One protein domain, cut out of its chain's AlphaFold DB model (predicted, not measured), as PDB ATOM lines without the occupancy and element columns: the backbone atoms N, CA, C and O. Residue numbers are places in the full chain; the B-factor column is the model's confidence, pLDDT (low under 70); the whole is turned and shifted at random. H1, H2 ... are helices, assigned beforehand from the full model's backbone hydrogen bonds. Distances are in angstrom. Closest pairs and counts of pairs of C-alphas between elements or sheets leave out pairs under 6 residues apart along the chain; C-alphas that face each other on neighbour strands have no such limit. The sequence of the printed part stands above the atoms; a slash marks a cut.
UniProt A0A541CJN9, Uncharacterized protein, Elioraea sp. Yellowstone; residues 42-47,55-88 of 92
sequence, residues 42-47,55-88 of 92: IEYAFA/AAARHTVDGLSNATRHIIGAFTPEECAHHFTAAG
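Overview. This is residues 42 to 47 and 55 to 88 of the 92 residues of an uncharacterized protein of Elioraea sp. Yellowstone (UniProt A0A541CJN9). The longest helix, H2, and H3 form the two arms of a wide, open L, joined by residues 73 to 76. The short H1 lies in the opening and packs crosswise on H3. The printed part has 40 residues with three named helices, in the order H1, H2, H3, and no named strand; its class is all helix. It is loose, with a radius of gyration of the C-alphas of 12.5 A, and spans 37 by 16 by 13 A.

Along the chain. H2, residues 61 to 72, is 16.4 A long and begins at C-alpha 61 (245.170, 161.781, 127.934). H3, residues 77 to 86, is 14.1 A long and ends at C-alpha 86 (228.205, 187.850, 136.551). H1 is residues 42 to 47, 8.6 A long.

Arrangement. H2 is apart from H3 and from H1. H1 and H3 touch, the closest C-alphas being those of Tyr 44 and His 83, 6.1 A apart. Their lines are about perpendicular, at 75 degrees. In H1, H2 and H3, every O i to N i+4 pair is within hydrogen-bond range.

Size, cuts and confidence. The C-alphas of Thr 60 and Gly 88, the two farthest apart, are 37.0 A apart. Residues 48 to 54 are not printed; C-alphas 47 and 55 are 12.4 A apart across this cut. The link from H2 to H3 is tight. No printed residue has pLDDT under 70.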
ATOM      1  N   ILE A  42     231.027 182.060 129.385       84.25
ATOM      2  CA  ILE A  42     231.834 180.876 129.093       84.25
ATOM      3  C   ILE A  42     233.232 180.962 129.725       84.25
ATOM      4  O   ILE A  42     233.737 179.961 130.226       84.25
ATOM      5  N   GLU A  43     233.836 182.150 129.786       86.56
ATOM      6  CA  GLU A  43     235.183 182.347 130.328       86.56
ATOM      7  C   GLU A  43     235.219 182.081 131.837       86.56
ATOM      8  O   GLU A  43     236.172 181.479 132.333       86.56
ATOM      9  N   TYR A  44     234.150 182.412 132.574       86.38
ATOM     10  CA  TYR A  44     234.028 182.058 133.993       86.38
ATOM     11  C   TYR A  44     233.984 180.538 134.203       86.38
ATOM     12  O   TYR A  44     234.697 180.003 135.061       86.38
ATOM     13  N   ALA A  45     233.218 179.826 133.374       89.19
ATOM     14  CA  ALA A  45     233.143 178.370 133.434       89.19
ATOM     15  C   ALA A  45     234.491 177.711 133.073       89.19
ATOM     16  O   ALA A  45     234.951 176.800 133.770       89.19
ATOM     17  N   PHE A  46     235.179 178.199 132.032       87.56
ATOM     18  CA  PHE A  46     236.497 177.692 131.631       87.56
ATOM     19  C   PHE A  46     237.602 178.033 132.640       87.56
ATOM     20  O   PHE A  46     238.486 177.206 132.889       87.56
ATOM     21  N   ALA A  47     237.550 179.195 133.293       89.44
ATOM     22  CA  ALA A  47     238.470 179.538 134.373       89.44
ATOM     23  C   ALA A  47     238.353 178.544 135.543       89.44
ATOM     24  O   ALA A  47     239.369 178.020 136.022       89.44
ATOM     25  N   ALA A  55     244.502 171.406 139.444       89.12
ATOM     26  CA  ALA A  55     244.478 170.748 140.749       89.12
ATOM     27  C   ALA A  55     244.503 169.210 140.644       89.12
ATOM     28  O   ALA A  55     245.113 168.548 141.480       89.12
ATOM     29  N   ALA A  56     243.888 168.632 139.607       87.19
ATOM     30  CA  ALA A  56     243.872 167.185 139.388       87.19
ATOM     31  C   ALA A  56     245.229 166.602 138.939       87.19
ATOM     32  O   ALA A  56     245.411 165.386 139.031       87.19
ATOM     33  N   ALA A  57     246.153 167.436 138.440       86.62
ATOM     34  CA  ALA A  57     247.532 167.083 138.071       86.62
ATOM     35  C   ALA A  57     247.673 165.782 137.242       86.62
ATOM     36  O   ALA A  57     248.600 164.990 137.425       86.62
ATOM     37  N   ARG A  58     246.730 165.521 136.324       86.12
ATOM     38  CA  ARG A  58     246.768 164.341 135.447       86.12
ATOM     39  C   ARG A  58     247.599 164.641 134.199       86.12
ATOM     40  O   ARG A  58     247.260 165.532 133.430       86.12
ATOM     41  N   HIS A  59     248.650 163.853 133.975       88.00
ATOM     42  CA  HIS A  59     249.565 163.994 132.830       88.00
ATOM     43  C   HIS A  59     249.349 162.935 131.734       88.00
ATOM     44  O   HIS A  59     250.226 162.704 130.907       88.00
ATOM     45  N   THR A  60     248.189 162.274 131.725       92.19
ATOM     46  CA  THR A  60     247.806 161.297 130.695       92.19
ATOM     47  C   THR A  60     246.515 161.734 130.013       92.19
ATOM     48  O   THR A  60     245.650 162.332 130.652       92.19
ATOM     49  N   VAL A  61     246.367 161.423 128.721       89.69
ATOM     50  CA  VAL A  61     245.170 161.781 127.934       89.69
ATOM     51  C   VAL A  61     243.905 161.167 128.543       89.69
ATOM     52  O   VAL A  61     242.901 161.862 128.721       89.69
ATOM     53  N   ASP A  62     243.969 159.897 128.947       91.75
ATOM     54  CA  ASP A  62     242.852 159.205 129.599       91.75
ATOM     55  C   ASP A  62     242.548 159.788 130.981       91.75
ATOM     56  O   ASP A  62     241.386 159.982 131.347       91.75
ATOM     57  N   GLY A  63     243.593 160.119 131.746       90.81
ATOM     58  CA  GLY A  63     243.462 160.744 133.058       90.81
ATOM     59  C   GLY A  63     242.803 162.117 132.971       90.81
ATOM     60  O   GLY A  63     241.913 162.415 133.765       90.81
ATOM     61  N   LEU A  64     243.193 162.924 131.981       92.88
ATOM     62  CA  LEU A  64     242.595 164.227 131.716       92.88
ATOM     63  C   LEU A  64     241.135 164.082 131.273       92.88
ATOM     64  O   LEU A  64     240.265 164.735 131.833       92.88
ATOM     65  N   SER A  65     240.847 163.181 130.331       92.56
ATOM     66  CA  SER A  65     239.487 162.956 129.819       92.56
ATOM     67  C   SER A  65     238.520 162.489 130.912       92.56
ATOM     68  O   SER A  65     237.376 162.946 130.978       92.56
ATOM     69  N   ASN A  66     238.974 161.605 131.803       92.31
ATOM     70  CA  ASN A  66     238.176 161.144 132.937       92.31
ATOM     71  C   ASN A  66     237.993 162.235 133.998       92.31
ATOM     72  O   ASN A  66     236.886 162.395 134.511       92.31
ATOM     73  N   ALA A  67     239.037 163.020 134.285       91.88
ATOM     74  CA  ALA A  67     238.931 164.168 135.182       91.88
ATOM     75  C   ALA A  67     237.936 165.205 134.644       91.88
ATOM     76  O   ALA A  67     237.053 165.632 135.380       91.88
ATOM     77  N   THR A  68     238.003 165.541 133.353       91.19
ATOM     78  CA  THR A  68     237.066 166.464 132.700       91.19
ATOM     79  C   THR A  68     235.621 165.985 132.817       91.19
ATOM     80  O   THR A  68     234.762 166.769 133.208       91.19
ATOM     81  N   ARG A  69     235.337 164.696 132.563       92.25
ATOM     82  CA  ARG A  69     233.984 164.130 132.741       92.25
ATOM     83  C   ARG A  69     233.457 164.299 134.165       92.25
ATOM     84  O   ARG A  69     232.303 164.673 134.344       92.25
ATOM     85  N   HIS A  70     234.296 164.043 135.166       92.25
ATOM     86  CA  HIS A  70     233.906 164.191 136.565       92.25
ATOM     87  C   HIS A  70     233.694 165.662 136.956       92.25
ATOM     88  O   HIS A  70     232.702 165.991 137.597       92.25
ATOM     89  N   ILE A  71     234.596 166.546 136.524       92.31
ATOM     90  CA  ILE A  71     234.554 167.979 136.827       92.31
ATOM     91  C   ILE A  71     233.339 168.650 136.184       92.31
ATOM     92  O   ILE A  71     232.673 169.436 136.846       92.31
ATOM     93  N   ILE A  72     233.014 168.325 134.927       90.69
ATOM     94  CA  ILE A  72     231.822 168.868 134.257       90.69
ATOM     95  C   ILE A  72     230.549 168.482 135.022       90.69
ATOM     96  O   ILE A  72     229.664 169.315 135.188       90.69
ATOM     97  N   GLY A  73     230.477 167.259 135.557       89.75
ATOM     98  CA  GLY A  73     229.354 166.820 136.391       89.75
ATOM     99  C   GLY A  73     229.230 167.541 137.739       89.75
ATOM    100  O   GLY A  73     228.207 167.396 138.400       89.75
ATOM    101  N   ALA A  74     230.241 168.308 138.156       89.19
ATOM    102  CA  ALA A  74     230.228 169.074 139.400       89.19
ATOM    103  C   ALA A  74     229.690 170.509 139.236       89.19
ATOM    104  O   ALA A  74     229.542 171.208 140.237       89.19
ATOM    105  N   PHE A  75     229.415 170.963 138.007       90.06
ATOM    106  CA  PHE A  75     228.780 172.261 137.773       90.06
ATOM    107  C   PHE A  75     227.292 172.179 138.107       90.06
ATOM    108  O   PHE A  75     226.570 171.339 137.567       90.06
ATOM    109  N   THR A  76     226.824 173.059 138.990       91.94
ATOM    110  CA  THR A  76     225.404 173.132 139.345       91.94
ATOM    111  C   THR A  76     224.672 174.136 138.449       91.94
ATOM    112  O   THR A  76     225.278 175.098 137.973       91.94
ATOM    113  N   PRO A  77     223.354 173.965 138.223       89.06
ATOM    114  CA  PRO A  77     222.563 174.936 137.467       89.06
ATOM    115  C   PRO A  77     222.605 176.348 138.068       89.06
ATOM    116  O   PRO A  77     222.682 177.325 137.330       89.06
ATOM    117  N   GLU A  78     222.612 176.449 139.400       89.00
ATOM    118  CA  GLU A  78     222.721 177.721 140.127       89.00
ATOM    119  C   GLU A  78     224.048 178.429 139.846       89.00
ATOM    120  O   GLU A  78     224.085 179.636 139.624       89.00
ATOM    121  N   GLU A  79     225.149 177.680 139.803       88.25
ATOM    122  CA  GLU A  79     226.463 178.234 139.503       88.25
ATOM    123  C   GLU A  79     226.576 178.678 138.040       88.25
ATOM    124  O   GLU A  79     227.116 179.746 137.754       88.25
ATOM    125  N   CYS A  80     226.000 177.912 137.111       88.06
ATOM    126  CA  CYS A  80     225.889 178.342 135.722       88.06
ATOM    127  C   CYS A  80     225.093 179.649 135.615       88.06
ATOM    128  O   CYS A  80     225.549 180.577 134.949       88.06
ATOM    129  N   ALA A  81     223.961 179.768 136.317       87.62
ATOM    130  CA  ALA A  81     223.183 181.005 136.363       87.62
ATOM    131  C   ALA A  81     223.979 182.178 136.959       87.62
ATOM    132  O   ALA A  81     223.895 183.310 136.476       87.62
ATOM    133  N   HIS A  82     224.827 181.906 137.953       86.56
ATOM    134  CA  HIS A  82     225.750 182.895 138.495       86.56
ATOM    135  C   HIS A  82     226.784 183.366 137.459       86.56
ATOM    136  O   HIS A  82     227.084 184.550 137.394       86.56
ATOM    137  N   HIS A  83     227.303 182.482 136.601       86.25
ATOM    138  CA  HIS A  83     228.224 182.874 135.526       86.25
ATOM    139  C   HIS A  83     227.564 183.773 134.472       86.25
ATOM    140  O   HIS A  83     228.197 184.716 134.000       86.25
ATOM    141  N   PHE A  84     226.299 183.512 134.127       83.75
ATOM    142  CA  PHE A  84     225.516 184.369 133.227       83.75
ATOM    143  C   PHE A  84     225.250 185.746 133.835       83.75
ATOM    144  O   PHE A  84     225.580 186.758 133.218       83.75
ATOM    145  N   THR A  85     224.763 185.792 135.074       84.31
ATOM    146  CA  THR A  85     224.505 187.060 135.778       84.31
ATOM    147  C   THR A  85     225.786 187.858 136.036       84.31
ATOM    148  O   THR A  85     225.800 189.070 135.835       84.31
ATOM    149  N   ALA A  86     226.899 187.202 136.388       81.56
ATOM    150  CA  ALA A  86     228.205 187.850 136.551       81.56
ATOM    151  C   ALA A  86     228.741 188.462 135.247       81.56
ATOM    152  O   ALA A  86     229.480 189.444 135.285       81.56
ATOM    153  N   ALA A  87     228.351 187.907 134.101       81.50
ATOM    154  CA  ALA A  87     228.669 188.441 132.783       81.50
ATOM    155  C   ALA A  87     227.655 189.493 132.281       81.50
ATOM    156  O   ALA A  87     227.769 189.951 131.146       81.50
ATOM    157  N   GLY A  88     226.671 189.878 133.101       80.50
ATOM    158  CA  GLY A  88     225.658 190.873 132.746       80.50
ATOM    159  C   GLY A  88     224.537 190.345 131.848       80.50
ATOM    160  O   GLY A  88     223.874 191.140 131.187       80.50
TER     161      GLY A  88